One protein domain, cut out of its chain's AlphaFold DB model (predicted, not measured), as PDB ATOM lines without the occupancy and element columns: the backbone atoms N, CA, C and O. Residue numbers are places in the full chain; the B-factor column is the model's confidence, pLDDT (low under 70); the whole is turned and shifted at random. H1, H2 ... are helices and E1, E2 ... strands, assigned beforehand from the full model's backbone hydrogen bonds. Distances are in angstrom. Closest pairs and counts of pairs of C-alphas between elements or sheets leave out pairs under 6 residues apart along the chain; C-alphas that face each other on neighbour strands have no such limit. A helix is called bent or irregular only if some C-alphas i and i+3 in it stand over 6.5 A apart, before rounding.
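This is residues 122 to 232 of the 295 residues of the protein "Dynein axonemal heavy chain 1" of Pipistrellus kuhlii (UniProt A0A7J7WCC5). One small, strongly twisted sheet of five strands folds back on itself, so that E4 and E3 face E1 and E5 with the long, bent strand E2 as the hinge; the short helix H1 sits on the sheet, the short helix H2 only grazes it, and long loops surround this core. Of these loops, residues 208 to 213 stick out free, and Gly 135 and Gln 162, in the links before E1 and before E2, mark the far ends of the longest axis. The printed part has 111 residues with two named helices and five named strands in the order H1 E1 H2 E2 E3 E4 E5; the sheet runs E4 E3 E2 E1 E5, all antiparallel. The class is mixed, helices and strands, with 46 residues, under half, in named elements. The whole is compact, with a radius of gyration of the C-alphas of 13.7 A and spans of 47 by 32 by 30 A.

H1 is residues 124 to 129, 8.6 A long, and begins at C-alpha 124 (355.990, 388.986, 447.446). E1, residues 142 to 149, is 19.9 A long and bends by 58 degrees at residue 145. H2, residues 152 to 157, is 8.8 A long. E2, residues 166 to 177, is the longest strand, 22.6 A from C-alpha 166 (373.499, 404.622, 453.200), and bends by 92 degrees at residue 170. E3 is residues 182 to 187, 15.6 A, E4 residues 219 to 223, 13.3 A, and E5 residues 227 to 229, 6.4 A, ending at C-alpha 229 (358.430, 399.461, 444.723).

In this folded sheet, one sheet bent back into two leaves, E4 and E5 are the edge strands, and they meet only through their link. E2 and E1 are antiparallel at 126 degrees, with N 144 and O 171 within hydrogen-bond range at 2.9 A. E2, E3 and E4 form a meander, each strand the antiparallel neighbour of the one before, and both E2 and E3 and E3 and E4 are hairpins; N 184 and O 175 are 2.8 A apart, and N 220 and O 185 2.9 A. N 145 of E1 and O 228 of E5 are 2.8 A apart. Across the fold, the closest C-alphas of E1 and E4 are those of Ala 146 and Val 222, 7.7 A apart. H1 is on the sheet at a height of 7.9 A, only just over E2 alone, as 2 of its C-alphas fall on E3; it runs across the strands, at 83 degrees to E2 on the local plane. Its closest C-alpha pair with E2 is Ile 128 and Asp 175, 6.5 A. H2 only grazes the sheet with residues 152 to 156 and is apart from H1. In both helices every O i to N i+4 pair is within hydrogen-bond range.

The C-alphas of Gly 135 and Gln 162, the two farthest apart, are 47.4 A apart. The printed part has no cut. The links from H1 to E1, 12 residues, and from E3 to E4, 31 residues, are long. Mean pLDDT of the printed part is 89.8, and no printed residue is under 70.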
ATOM      1  N   ARG A 122     350.304 393.926 447.960       93.50
ATOM      2  CA  ARG A 122     350.553 392.696 447.204       93.50
ATOM      3  C   ARG A 122     351.439 391.748 447.999       93.50
ATOM      4  O   ARG A 122     352.276 392.161 448.797       93.50
ATOM      5  N   THR A 123     351.312 390.463 447.705       93.69
ATOM      6  CA  THR A 123     352.232 389.436 448.194       93.69
ATOM      7  C   THR A 123     353.592 389.528 447.485       93.69
ATOM      8  O   THR A 123     353.672 389.979 446.336       93.69
ATOM      9  N   PRO A 124     354.677 389.009 448.091       94.44
ATOM     10  CA  PRO A 124     355.990 388.986 447.446       94.44
ATOM     11  C   PRO A 124     355.995 388.292 446.080       94.44
ATOM     12  O   PRO A 124     356.682 388.717 445.157       94.44
ATOM     13  N   SER A 125     355.195 387.233 445.916       93.88
ATOM     14  CA  SER A 125     355.105 386.514 444.637       93.88
ATOM     15  C   SER A 125     354.425 387.358 443.557       93.88
ATOM     16  O   SER A 125     354.878 387.363 442.416       93.88
ATOM     17  N   GLU A 126     353.377 388.105 443.907       95.06
ATOM     18  CA  GLU A 126     352.710 389.031 442.986       95.06
ATOM     19  C   GLU A 126     353.632 390.175 442.573       95.06
ATOM     20  O   GLU A 126     353.698 390.484 441.385       95.06
ATOM     21  N   TRP A 127     354.393 390.743 443.517       95.31
ATOM     22  CA  TRP A 127     355.411 391.748 443.214       95.31
ATOM     23  C   TRP A 127     356.410 391.238 442.183       95.31
ATOM     24  O   TRP A 127     356.587 391.865 441.144       95.31
ATOM     25  N   ILE A 128     357.013 390.073 442.428       94.38
ATOM     26  CA  ILE A 128     357.993 389.470 441.519       94.38
ATOM     27  C   ILE A 128     357.377 389.149 440.146       94.38
ATOM     28  O   ILE A 128     358.022 389.344 439.111       94.38
ATOM     29  N   ASN A 129     356.119 388.710 440.109       93.94
ATOM     30  CA  ASN A 129     355.418 388.390 438.866       93.94
ATOM     31  C   ASN A 129     355.068 389.622 438.021       93.94
ATOM     32  O   ASN A 129     354.839 389.466 436.826       93.94
ATOM     33  N   MET A 130     355.105 390.841 438.572       93.44
ATOM     34  CA  MET A 130     354.965 392.062 437.765       93.44
ATOM     35  C   MET A 130     356.074 392.223 436.720       93.44
ATOM     36  O   MET A 130     355.901 392.957 435.751       93.44
ATOM     37  N   GLY A 131     357.210 391.548 436.909       91.75
ATOM     38  CA  GLY A 131     358.291 391.509 435.929       91.75
ATOM     39  C   GLY A 131     358.012 390.609 434.721       91.75
ATOM     40  O   GLY A 131     358.794 390.635 433.771       91.75
ATOM     41  N   LEU A 132     356.951 389.790 434.738       94.00
ATOM     42  CA  LEU A 132     356.544 388.974 433.592       94.00
ATOM     43  C   LEU A 132     355.551 389.733 432.709       94.00
ATOM     44  O   LEU A 132     354.439 390.056 433.120       94.00
ATOM     45  N   GLU A 133     355.940 389.966 431.458       89.31
ATOM     46  CA  GLU A 133     355.044 390.510 430.438       89.31
ATOM     47  C   GLU A 133     354.091 389.420 429.903       89.31
ATOM     48  O   GLU A 133     354.506 388.265 429.749       89.31
ATOM     49  N   PRO A 134     352.831 389.753 429.560       88.06
ATOM     50  CA  PRO A 134     351.897 388.797 428.971       88.06
ATOM     51  C   PRO A 134     352.462 388.160 427.693       88.06
ATOM     52  O   PRO A 134     352.751 388.849 426.719       88.06
ATOM     53  N   GLY A 135     352.611 386.833 427.693       85.00
ATOM     54  CA  GLY A 135     353.154 386.074 426.560       85.00
ATOM     55  C   GLY A 135     354.684 385.960 426.525       85.00
ATOM     56  O   GLY A 135     355.211 385.271 425.654       85.00
ATOM     57  N   SER A 136     355.397 386.573 427.474       88.50
ATOM     58  CA  SER A 136     356.840 386.398 427.643       88.50
ATOM     59  C   SER A 136     357.143 385.361 428.724       88.50
ATOM     60  O   SER A 136     356.568 385.387 429.808       88.50
ATOM     61  N   GLN A 137     358.113 384.486 428.454       86.56
ATOM     62  CA  GLN A 137     358.689 383.594 429.467       86.56
ATOM     63  C   GLN A 137     359.850 384.261 430.231       86.56
ATOM     64  O   GLN A 137     360.395 383.682 431.169       86.56
ATOM     65  N   VAL A 138     360.253 385.469 429.823       90.44
ATOM     66  CA  VAL A 138     361.370 386.213 430.411       90.44
ATOM     67  C   VAL A 138     360.838 387.177 431.467       90.44
ATOM     68  O   VAL A 138     360.146 388.142 431.141       90.44
ATOM     69  N   ARG A 139     361.205 386.938 432.729       93.25
ATOM     70  CA  ARG A 139     360.918 387.825 433.860       93.25
ATOM     71  C   ARG A 139     361.980 388.917 433.947       93.25
ATOM     72  O   ARG A 139     363.145 388.632 434.225       93.25
ATOM     73  N   ARG A 140     361.583 390.167 433.739       93.62
ATOM     74  CA  ARG A 140     362.444 391.339 433.933       93.62
ATOM     75  C   ARG A 140     362.515 391.728 435.421       93.62
ATOM     76  O   ARG A 140     361.614 391.374 436.181       93.62
ATOM     77  N   PRO A 141     363.556 392.460 435.850       95.25
ATOM     78  CA  PRO A 141     363.626 393.014 437.199       95.25
ATOM     79  C   PRO A 141     362.497 394.014 437.452       95.25
ATOM     80  O   PRO A 141     362.178 394.829 436.584       95.25
ATOM     81  N   VAL A 142     361.919 393.984 438.650       96.56
ATOM     82  CA  VAL A 142     360.836 394.903 439.026       96.56
ATOM     83  C   VAL A 142     361.450 396.201 439.554       96.56
ATOM     84  O   VAL A 142     362.259 396.143 440.480       96.56
ATOM     85  N   PRO A 143     361.116 397.377 439.000       96.62
ATOM     86  CA  PRO A 143     361.756 398.625 439.397       96.62
ATOM     87  C   PRO A 143     361.327 399.072 440.801       96.62
ATOM     88  O   PRO A 143     360.147 399.022 441.165       96.62
ATOM     89  N   GLY A 144     362.289 399.577 441.567       96.50
ATOM     90  CA  GLY A 144     362.069 400.132 442.896       96.50
ATOM     91  C   GLY A 144     363.219 401.017 443.364       96.50
ATOM     92  O   GLY A 144     364.163 401.315 442.629       96.50
ATOM     93  N   LYS A 145     363.133 401.442 444.620       96.44
ATOM     94  CA  LYS A 145     364.201 402.122 445.346       96.44
ATOM     95  C   LYS A 145     364.488 401.364 446.628       96.44
ATOM     96  O   LYS A 145     363.554 400.988 447.326       96.44
ATOM     97  N   ALA A 146     365.760 401.182 446.952       95.62
ATOM     98  CA  ALA A 146     366.164 400.554 448.202       95.62
ATOM     99  C   ALA A 146     367.208 401.392 448.935       95.62
ATOM    100  O   ALA A 146     368.024 402.073 448.306       95.62
ATOM    101  N   LEU A 147     367.174 401.348 450.264       92.06
ATOM    102  CA  LEU A 147     368.188 401.974 451.101       92.06
ATOM    103  C   LEU A 147     369.413 401.060 451.160       92.06
ATOM    104  O   LEU A 147     369.379 400.012 451.791       92.06
ATOM    105  N   LEU A 148     370.483 401.448 450.467       91.31
ATOM    106  CA  LEU A 148     371.670 400.617 450.257       91.31
ATOM    107  C   LEU A 148     372.953 401.381 450.602       91.31
ATOM    108  O   LEU A 148     372.956 402.621 450.555       91.31
ATOM    109  N   PRO A 149     374.057 400.674 450.907       90.75
ATOM    110  CA  PRO A 149     375.357 401.304 451.077       90.75
ATOM    111  C   PRO A 149     375.791 402.023 449.798       90.75
ATOM    112  O   PRO A 149     375.484 401.599 448.685       90.75
ATOM    113  N   THR A 150     376.503 403.137 449.941       87.94
ATOM    114  CA  THR A 150     377.003 403.913 448.798       87.94
ATOM    115  C   THR A 150     378.199 403.230 448.145       87.94
ATOM    116  O   THR A 150     378.284 403.238 446.921       87.94
ATOM    117  N   ASP A 151     379.074 402.639 448.957       87.81
ATOM    118  CA  ASP A 151     380.223 401.846 448.522       87.81
ATOM    119  C   ASP A 151     379.869 400.363 448.630       87.81
ATOM    120  O   ASP A 151     379.525 399.881 449.711       87.81
ATOM    121  N   ASP A 152     379.911 399.666 447.497       87.00
ATOM    122  CA  ASP A 152     379.571 398.251 447.432       87.00
ATOM    123  C   ASP A 152     380.628 397.350 448.074       87.00
ATOM    124  O   ASP A 152     380.287 396.358 448.708       87.00
ATOM    125  N   VAL A 153     381.908 397.705 447.958       84.38
ATOM    126  CA  VAL A 153     383.001 396.893 448.504       84.38
ATOM    127  C   VAL A 153     382.954 396.947 450.025       84.38
ATOM    128  O   VAL A 153     382.841 395.915 450.683       84.38
ATOM    129  N   LEU A 154     382.925 398.163 450.576       76.31
ATOM    130  CA  LEU A 154     382.850 398.361 452.023       76.31
ATOM    131  C   LEU A 154     381.535 397.821 452.606       76.31
ATOM    132  O   LEU A 154     381.519 397.293 453.716       76.31
ATOM    133  N   GLY A 155     380.436 397.929 451.851       76.50
ATOM    134  CA  GLY A 155     379.121 397.441 452.259       76.50
ATOM    135  C   GLY A 155     379.047 395.926 452.436       76.50
ATOM    136  O   GLY A 155     378.330 395.468 453.321       76.50
ATOM    137  N   HIS A 156     379.792 395.157 451.638       80.56
ATOM    138  CA  HIS A 156     379.879 393.699 451.790       80.56
ATOM    139  C   HIS A 156     380.885 393.263 452.861       80.56
ATOM    140  O   HIS A 156     380.690 392.213 453.472       80.56
ATOM    141  N   GLU A 157     381.942 394.044 453.104       82.38
ATOM    142  CA  GLU A 157     382.943 393.744 454.138       82.38
ATOM    143  C   GLU A 157     382.422 393.999 455.559       82.38
ATOM    144  O   GLU A 157     382.469 393.103 456.405       82.38
ATOM    145  N   ASP A 158     381.910 395.207 455.825       77.50
ATOM    146  CA  ASP A 158     381.333 395.587 457.117       77.50
ATOM    147  C   ASP A 158     380.112 396.513 456.936       77.50
ATOM    148  O   ASP A 158     380.240 397.745 456.942       77.50
ATOM    149  N   PRO A 159     378.894 395.939 456.859       75.88
ATOM    150  CA  PRO A 159     377.645 396.695 456.751       75.88
ATOM    151  C   PRO A 159     377.398 397.682 457.906       75.88
ATOM    152  O   PRO A 159     376.557 398.579 457.781       75.88
ATOM    153  N   LYS A 160     378.089 397.514 459.043       73.69
ATOM    154  CA  LYS A 160     377.924 398.326 460.259       73.69
ATOM    155  C   LYS A 160     379.056 399.334 460.462       73.69
ATOM    156  O   LYS A 160     379.082 400.032 461.479       73.69
ATOM    157  N   SER A 161     379.960 399.453 459.491       77.12
ATOM    158  CA  SER A 161     381.037 400.434 459.533       77.12
ATOM    159  C   SER A 161     380.489 401.863 459.615       77.12
ATOM    160  O   SER A 161     379.550 402.241 458.913       77.12
ATOM    161  N   GLN A 162     381.109 402.696 460.455       77.06
ATOM    162  CA  GLN A 162     380.764 404.120 460.592       77.06
ATOM    163  C   GLN A 162     381.134 404.948 459.358       77.06
ATOM    164  O   GLN A 162     380.593 406.035 459.157       77.06
ATOM    165  N   GLU A 163     382.045 404.439 458.531       81.12
ATOM    166  CA  GLU A 163     382.448 405.074 457.277       81.12
ATOM    167  C   GLU A 163     381.420 404.824 456.161       81.12
ATOM    168  O   GLU A 163     381.334 405.592 455.197       81.12
ATOM    169  N   LEU A 164     380.593 403.785 456.320       82.06
ATOM    170  CA  LEU A 164     379.597 403.376 455.347       82.06
ATOM    171  C   LEU A 164     378.386 404.312 455.372       82.06
ATOM    172  O   LEU A 164     377.648 404.421 456.353       82.06
ATOM    173  N   LYS A 165     378.147 404.984 454.247       85.75
ATOM    174  CA  LYS A 165     376.990 405.867 454.067       85.75
ATOM    175  C   LYS A 165     375.889 405.144 453.318       85.75
ATOM    176  O   LYS A 165     376.122 404.651 452.215       85.75
ATOM    177  N   TYR A 166     374.680 405.169 453.858       86.81
ATOM    178  CA  TYR A 166     373.499 404.622 453.200       86.81
ATOM    179  C   TYR A 166     372.744 405.712 452.442       86.81
ATOM    180  O   TYR A 166     372.603 406.839 452.924       86.81
ATOM    181  N   LYS A 167     372.246 405.377 451.251       89.81
ATOM    182  CA  LYS A 167     371.388 406.256 450.451       89.81
ATOM    183  C   LYS A 167     370.312 405.450 449.733       89.81
ATOM    184  O   LYS A 167     370.493 404.270 449.436       89.81
ATOM    185  N   TRP A 168     369.204 406.107 449.419       92.94
ATOM    186  CA  TRP A 168     368.186 405.530 448.549       92.94
ATOM    187  C   TRP A 168     368.730 405.434 447.122       92.94
ATOM    188  O   TRP A 168     369.006 406.452 446.487       92.94
ATOM    189  N   CYS A 169     368.892 404.207 446.633       94.31
ATOM    190  CA  CYS A 169     369.366 403.891 445.291       94.31
ATOM    191  C   CYS A 169     368.217 403.350 444.439       94.31
ATOM    192  O   CYS A 169     367.359 402.627 444.948       94.31
ATOM    193  N   SER A 170     368.221 403.656 443.142       96.69
ATOM    194  CA  SER A 170     367.372 402.960 442.173       96.69
ATOM    195  C   SER A 170     367.847 401.517 442.027       96.69
ATOM    196  O   SER A 170     369.044 401.257 441.882       96.69
ATOM    197  N   VAL A 171     366.910 400.577 442.105       97.00
ATOM    198  CA  VAL A 171     367.198 399.143 442.067       97.00
ATOM    199  C   VAL A 171     366.188 398.401 441.206       97.00
ATOM    200  O   VAL A 171     365.037 398.816 441.067       97.00
ATOM    201  N   GLY A 172     366.610 397.263 440.667       97.00
ATOM    202  CA  GLY A 172     365.703 396.235 440.182       97.00
ATOM    203  C   GLY A 172     365.617 395.085 441.168       97.00
ATOM    204  O   GLY A 172     366.637 394.536 441.584       97.00
ATOM    205  N   VAL A 173     364.398 394.703 441.523       97.00
ATOM    206  CA  VAL A 173     364.112 393.538 442.353       97.00
ATOM    207  C   VAL A 173     364.158 392.299 441.471       97.00
ATOM    208  O   VAL A 173     363.435 392.192 440.477       97.00
ATOM    209  N   LEU A 174     365.051 391.381 441.819       95.00
ATOM    210  CA  LEU A 174     365.355 390.181 441.053       95.00
ATOM    211  C   LEU A 174     364.573 388.974 441.552       95.00
ATOM    212  O   LEU A 174     364.125 388.159 440.742       95.00
ATOM    213  N   ASP A 175     364.446 388.835 442.869       94.56
ATOM    214  CA  ASP A 175     363.916 387.631 443.501       94.56
ATOM    215  C   ASP A 175     363.501 387.878 444.957       94.56
ATOM    216  O   ASP A 175     363.753 388.951 445.506       94.56
ATOM    217  N   TYR A 176     362.895 386.873 445.587       95.25
ATOM    218  CA  TYR A 176     362.484 386.924 446.989       95.25
ATOM    219  C   TYR A 176     362.749 385.591 447.698       95.25
ATOM    220  O   TYR A 176     362.330 384.533 447.224       95.25
ATOM    221  N   ASP A 177     363.427 385.651 448.844       94.12
ATOM    222  CA  ASP A 177     363.671 384.517 449.734       94.12
ATOM    223  C   ASP A 177     362.562 384.475 450.796       94.12
ATOM    224  O   ASP A 177     362.504 385.324 451.688       94.12
ATOM    225  N   LYS A 178     361.680 383.474 450.679       92.88
ATOM    226  CA  LYS A 178     360.536 383.260 451.579       92.88
ATOM    227  C   LYS A 178     360.950 382.835 452.985       92.88
ATOM    228  O   LYS A 178     360.208 383.088 453.922       92.88
ATOM    229  N   ASP A 179     362.095 382.175 453.135       92.94
ATOM    230  CA  ASP A 179     362.532 381.676 454.440       92.94
ATOM    231  C   ASP A 179     363.151 382.806 455.266       92.94
ATOM    232  O   ASP A 179     363.016 382.842 456.490       92.94
ATOM    233  N   LYS A 180     363.824 383.746 454.592       89.94
ATOM    234  CA  LYS A 180     364.469 384.903 455.231       89.94
ATOM    235  C   LYS A 180     363.627 386.175 455.205       89.94
ATOM    236  O   LYS A 180     364.001 387.135 455.869       89.94
ATOM    237  N   ASN A 181     362.531 386.196 454.450       91.19
ATOM    238  CA  ASN A 181     361.719 387.385 454.182       91.19
ATOM    239  C   ASN A 181     362.533 388.557 453.599       91.19
ATOM    240  O   ASN A 181     362.320 389.718 453.949       91.19
ATOM    241  N   LEU A 182     363.470 388.257 452.694       93.88
ATOM    242  CA  LEU A 182     364.339 389.255 452.062       93.88
ATOM    243  C   LEU A 182     364.125 389.290 450.550       93.88
ATOM    244  O   LEU A 182     363.949 388.260 449.901       93.88
ATOM    245  N   TYR A 183     364.208 390.484 449.977       95.56
ATOM    246  CA  TYR A 183     364.199 390.700 448.535       95.56
ATOM    247  C   TYR A 183     365.625 390.804 448.015       95.56
ATOM    248  O   TYR A 183     366.430 391.554 448.568       95.56
ATOM    249  N   LEU A 184     365.934 390.089 446.933       95.69
ATOM    250  CA  LEU A 184     367.176 390.303 446.206       95.69
ATOM    251  C   LEU A 184     366.998 391.507 445.294       95.69
ATOM    252  O   LEU A 184     366.159 391.492 444.390       95.69
ATOM    253  N   VAL A 185     367.834 392.515 445.488       96.19
ATOM    254  CA  VAL A 185     367.862 393.722 444.668       96.19
ATOM    255  C   VAL A 185     369.221 393.893 444.011       96.19
ATOM    256  O   VAL A 185     370.233 393.440 444.537       96.19
ATOM    257  N   HIS A 186     369.239 394.558 442.862       95.31
ATOM    258  CA  HIS A 186     370.452 394.937 442.150       95.31
ATOM    259  C   HIS A 186     370.404 396.429 441.812       95.31
ATOM    260  O   HIS A 186     369.400 396.904 441.271       95.31
ATOM    261  N   LYS A 187     371.466 397.173 442.140       95.44
ATOM    262  CA  LYS A 187     371.576 398.610 441.837       95.44
ATOM    263  C   LYS A 187     371.576 398.862 440.334       95.44
ATOM    264  O   LYS A 187     372.304 398.209 439.601       95.44
ATOM    265  N   THR A 188     370.786 399.820 439.868       94.88
ATOM    266  CA  THR A 188     370.784 400.170 438.443       94.88
ATOM    267  C   THR A 188     372.052 400.924 438.041       94.88
ATOM    268  O   THR A 188     372.611 401.667 438.850       94.88
ATOM    269  N   ASP A 189     372.448 400.796 436.775       91.06
ATOM    270  CA  ASP A 189     373.478 401.631 436.153       91.06
ATOM    271  C   ASP A 189     373.025 403.104 436.014       91.06
ATOM    272  O   ASP A 189     371.899 403.476 436.366       91.06
ATOM    273  N   GLU A 190     373.899 403.963 435.480       88.56
ATOM    274  CA  GLU A 190     373.598 405.383 435.221       88.56
ATOM    275  C   GLU A 190     372.414 405.588 434.257       88.56
ATOM    276  O   GLU A 190     371.767 406.633 434.279       88.56
ATOM    277  N   ASN A 191     372.090 404.574 433.447       86.94
ATOM    278  CA  ASN A 191     370.964 404.577 432.517       86.94
ATOM    279  C   ASN A 191     369.673 404.019 433.147       86.94
ATOM    280  O   ASN A 191     368.650 403.928 432.467       86.94
ATOM    281  N   GLY A 192     369.699 403.630 434.427       87.75
ATOM    282  CA  GLY A 192     368.556 403.040 435.123       87.75
ATOM    283  C   GLY A 192     368.290 401.574 434.764       87.75
ATOM    284  O   GLY A 192     367.197 401.072 435.024       87.75
ATOM    285  N   LEU A 193     369.259 400.877 434.168       90.50
ATOM    286  CA  LEU A 193     369.144 399.485 433.741       90.50
ATOM    287  C   LEU A 193     369.888 398.547 434.693       90.50
ATOM    288  O   LEU A 193     370.899 398.892 435.296       90.50
ATOM    289  N   VAL A 194     369.372 397.330 434.824       92.94
ATOM    290  CA  VAL A 194     369.945 396.280 435.671       92.94
ATOM    291  C   VAL A 194     370.791 395.371 434.789       92.94
ATOM    292  O   VAL A 194     370.246 394.670 433.930       92.94
ATOM    293  N   ARG A 195     372.110 395.403 434.975       91.62
ATOM    294  CA  ARG A 195     373.071 394.718 434.105       91.62
ATOM    295  C   ARG A 195     374.074 393.898 434.906       91.62
ATOM    296  O   ARG A 195     374.375 394.225 436.047       91.62
ATOM    297  N   ASP A 196     374.572 392.829 434.304       88.56
ATOM    298  CA  ASP A 196     375.660 392.040 434.870       88.56
ATOM    299  C   ASP A 196     377.036 392.706 434.654       88.56
ATOM    300  O   ASP A 196     377.146 393.777 434.054       88.56
ATOM    301  N   GLU A 197     378.106 392.060 435.132       85.94
ATOM    302  CA  GLU A 197     379.498 392.516 434.956       85.94
ATOM    303  C   GLU A 197     379.920 392.608 433.480       85.94
ATOM    304  O   GLU A 197     380.823 393.371 433.139       85.94
ATOM    305  N   MET A 198     379.257 391.861 432.592       85.56
ATOM    306  CA  MET A 198     379.493 391.875 431.146       85.56
ATOM    307  C   MET A 198     378.616 392.910 430.418       85.56
ATOM    308  O   MET A 198     378.657 393.012 429.188       85.56
ATOM    309  N   GLY A 199     377.808 393.681 431.153       86.38
ATOM    310  CA  GLY A 199     376.889 394.680 430.618       86.38
ATOM    311  C   GLY A 199     375.607 394.106 430.000       86.38
ATOM    312  O   GLY A 199     374.844 394.862 429.391       86.38
ATOM    313  N   GLN A 200     375.334 392.809 430.134       88.56
ATOM    314  CA  GLN A 200     374.103 392.180 429.654       88.56
ATOM    315  C   GLN A 200     372.951 392.396 430.646       88.56
ATOM    316  O   GLN A 200     373.177 392.471 431.852       88.56
ATOM    317  N   PRO A 201     371.697 392.523 430.176       90.69
ATOM    318  CA  PRO A 201     370.553 392.710 431.062       90.69
ATOM    319  C   PRO A 201     370.303 391.467 431.927       90.69
ATOM    320  O   PRO A 201     370.186 390.356 431.411       90.69
ATOM    321  N   ILE A 202     370.142 391.663 433.239       91.12
ATOM    322  CA  ILE A 202     369.809 390.566 434.156       91.12
ATOM    323  C   ILE A 202     368.318 390.247 434.032       91.12
ATOM    324  O   ILE A 202     367.463 391.107 434.243       91.12
ATOM    325  N   VAL A 203     368.002 388.990 433.731       91.12
ATOM    326  CA  VAL A 203     366.629 388.477 433.616       91.12
ATOM    327  C   VAL A 203     366.449 387.210 434.449       91.12
ATOM    328  O   VAL A 203     367.424 386.609 434.899       91.12
ATOM    329  N   ASN A 204     365.199 386.812 434.695       90.25
ATOM    330  CA  ASN A 204     364.829 385.613 435.458       90.25
ATOM    331  C   ASN A 204     365.493 385.543 436.846       90.25
ATOM    332  O   ASN A 204     365.867 384.478 437.324       90.25
ATOM    333  N   GLY A 205     365.671 386.703 437.485       84.50
ATOM    334  CA  GLY A 205     366.310 386.811 438.798       84.50
ATOM    335  C   GLY A 205     367.812 386.508 438.816       84.50
ATOM    336  O   GLY A 205     368.367 386.310 439.895       84.50
ATOM    337  N   GLY A 206     368.462 386.456 437.646       83.81
ATOM    338  CA  GLY A 206     369.867 386.071 437.510       83.81
ATOM    339  C   GLY A 206     370.114 384.568 437.664       83.81
ATOM    340  O   GLY A 206     371.256 384.159 437.849       83.81
ATOM    341  N   VAL A 207     369.061 383.744 437.617       86.19
ATOM    342  CA  VAL A 207     369.173 382.284 437.710       86.19
ATOM    343  C   VAL A 207     369.541 381.721 436.337       86.19
ATOM    344  O   VAL A 207     368.802 381.901 435.367       86.19
ATOM    345  N   THR A 208     370.681 381.036 436.253       82.69
ATOM    346  CA  THR A 208     371.108 380.306 435.053       82.69
ATOM    347  C   THR A 208     370.676 378.839 435.151       82.69
ATOM    348  O   THR A 208     370.172 378.389 436.181       82.69
ATOM    349  N   ALA A 209     370.862 378.059 434.081       79.50
ATOM    350  CA  ALA A 209     370.537 376.627 434.078       79.50
ATOM    351  C   ALA A 209     371.300 375.821 435.154       79.50
ATOM    352  O   ALA A 209     370.850 374.753 435.557       79.50
ATOM    353  N   GLU A 210     372.431 376.346 435.630       79.00
ATOM    354  CA  GLU A 210     373.290 375.739 436.652       79.00
ATOM    355  C   GLU A 210     372.903 376.163 438.082       79.00
ATOM    356  O   GLU A 210     373.460 375.662 439.057       79.00
ATOM    357  N   GLY A 211     371.918 377.058 438.217       82.31
ATOM    358  CA  GLY A 211     371.426 377.574 439.488       82.31
ATOM    359  C   GLY A 211     371.705 379.064 439.677       82.31
ATOM    360  O   GLY A 211     371.851 379.828 438.723       82.31
ATOM    361  N   ARG A 212     371.717 379.503 440.940       78.12
ATOM    362  CA  ARG A 212     371.975 380.902 441.290       78.12
ATOM    363  C   ARG A 212     373.486 381.129 441.437       78.12
ATOM    364  O   ARG A 212     374.090 380.451 442.272       78.12
ATOM    365  N   PRO A 213     374.091 382.074 440.697       81.75
ATOM    366  CA  PRO A 213     375.478 382.457 440.928       81.75
ATOM    367  C   PRO A 213     375.645 383.138 442.304       81.75
ATOM    368  O   PRO A 213     374.651 383.557 442.913       81.75
ATOM    369  N   PRO A 214     376.886 383.264 442.812       86.25
ATOM    370  CA  PRO A 214     377.184 384.093 443.977       86.25
ATOM    371  C   PRO A 214     376.669 385.529 443.812       86.25
ATOM    372  O   PRO A 214     376.517 386.019 442.692       86.25
ATOM    373  N   LEU A 215     376.414 386.203 444.937       85.50
ATOM    374  CA  LEU A 215     375.992 387.603 444.925       85.50
ATOM    375  C   LEU A 215     377.054 388.471 444.254       85.50
ATOM    376  O   LEU A 215     378.235 388.400 444.589       85.50
ATOM    377  N   MET A 216     376.602 389.305 443.327       86.00
ATOM    378  CA  MET A 216     377.436 390.327 442.704       86.00
ATOM    379  C   MET A 216     377.654 391.503 443.667       86.00
ATOM    380  O   MET A 216     376.841 391.729 444.561       86.00
ATOM    381  N   SER A 217     378.685 392.319 443.431       86.00
ATOM    382  CA  SER A 217     378.974 393.516 444.241       86.00
ATOM    383  C   SER A 217     377.776 394.470 444.359       86.00
ATOM    384  O   SER A 217     377.459 394.941 445.445       86.00
ATOM    385  N   CYS A 218     377.031 394.680 443.274       89.06
ATOM    386  CA  CYS A 218     375.849 395.549 443.252       89.06
ATOM    387  C   CYS A 218     374.549 394.879 443.750       89.06
ATOM    388  O   CYS A 218     373.476 395.480 443.613       89.06
ATOM    389  N   GLN A 219     374.602 393.640 444.259       93.31
ATOM    390  CA  GLN A 219     373.433 392.882 444.715       93.31
ATOM    391  C   GLN A 219     373.329 392.810 446.236       93.31
ATOM    392  O   GLN A 219     374.309 392.552 446.925       93.31
ATOM    393  N   TYR A 220     372.107 392.957 446.749       92.69
ATOM    394  CA  TYR A 220     371.828 392.954 448.184       92.69
ATOM    395  C   TYR A 220     370.539 392.215 448.504       92.69
ATOM    396  O   TYR A 220     369.559 392.308 447.765       92.69
ATOM    397  N   TRP A 221     370.529 391.531 449.644       93.19
ATOM    398  CA  TRP A 221     369.302 391.050 450.265       93.19
ATOM    399  C   TRP A 221     368.792 392.109 451.232       93.19
ATOM    400  O   TRP A 221     369.465 392.408 452.214       93.19
ATOM    401  N   VAL A 222     367.619 392.672 450.950       92.50
ATOM    402  CA  VAL A 222     367.036 393.754 451.750       92.50
ATOM    403  C   VAL A 222     365.689 393.349 452.342       92.50
ATOM    404  O   VAL A 222     364.894 392.686 451.665       92.50
ATOM    405  N   PRO A 223     365.395 393.738 453.595       92.88
ATOM    406  CA  PRO A 223     364.067 393.578 454.161       92.88
ATOM    407  C   PRO A 223     363.083 394.515 453.461       92.88
ATOM    408  O   PRO A 223     363.449 395.565 452.923       92.88
ATOM    409  N   ARG A 224     361.803 394.151 453.493       92.94
ATOM    410  CA  ARG A 224     360.757 394.880 452.773       92.94
ATOM    411  C   ARG A 224     360.634 396.346 453.206       92.94
ATOM    412  O   ARG A 224     360.444 397.203 452.350       92.94
ATOM    413  N   ILE A 225     360.829 396.654 454.487       92.00
ATOM    414  CA  ILE A 225     360.818 398.032 455.007       92.00
ATOM    415  C   ILE A 225     361.893 398.955 454.401       92.00
ATOM    416  O   ILE A 225     361.768 400.176 454.458       92.00
ATOM    417  N   GLN A 226     362.954 398.393 453.812       92.50
ATOM    418  CA  GLN A 226     364.021 399.146 453.145       92.50
ATOM    419  C   GLN A 226     363.821 399.239 451.626       92.50
ATOM    420  O   GLN A 226     364.654 399.833 450.944       92.50
ATOM    421  N   LEU A 227     362.742 398.661 451.091       95.00
ATOM    422  CA  LEU A 227     362.448 398.574 449.665       95.00
ATOM    423  C   LEU A 227     361.104 399.237 449.366       95.00
ATOM    424  O   LEU A 227     360.075 398.793 449.859       95.00
ATOM    425  N   LEU A 228     361.110 400.245 448.501       95.69
ATOM    426  CA  LEU A 228     359.924 400.891 447.948       95.69
ATOM    427  C   LEU A 228     359.777 400.481 446.480       95.69
ATOM    428  O   LEU A 228     360.624 400.829 445.652       95.69
ATOM    429  N   PHE A 229     358.706 399.774 446.129       96.56
ATOM    430  CA  PHE A 229     358.430 399.461 444.723       96.56
ATOM    431  C   PHE A 229     357.954 400.712 443.977       96.56
ATOM    432  O   PHE A 229     357.198 401.518 444.512       96.56
ATOM    433  N   CYS A 230     358.324 400.873 442.702       95.19
ATOM    434  CA  CYS A 230     357.863 402.029 441.921       95.19
ATOM    435  C   CYS A 230     356.340 402.041 441.695       95.19
ATOM    436  O   CYS A 230     355.771 403.098 441.442       95.19
ATOM    437  N   ALA A 231     355.691 400.878 441.762       94.44
ATOM    438  CA  ALA A 231     354.243 400.739 441.621       94.44
ATOM    439  C   ALA A 231     353.491 400.735 442.969       94.44
ATOM    440  O   ALA A 231     352.304 400.416 442.998       94.44
ATOM    441  N   GLU A 232     354.174 401.038 444.074       94.62
ATOM    442  CA  GLU A 232     353.599 401.204 445.414       94.62
ATOM    443  C   GLU A 232     353.289 402.687 445.695       94.62
ATOM    444  O   GLU A 232     353.935 403.583 445.149       94.62
TER     445      GLU A 232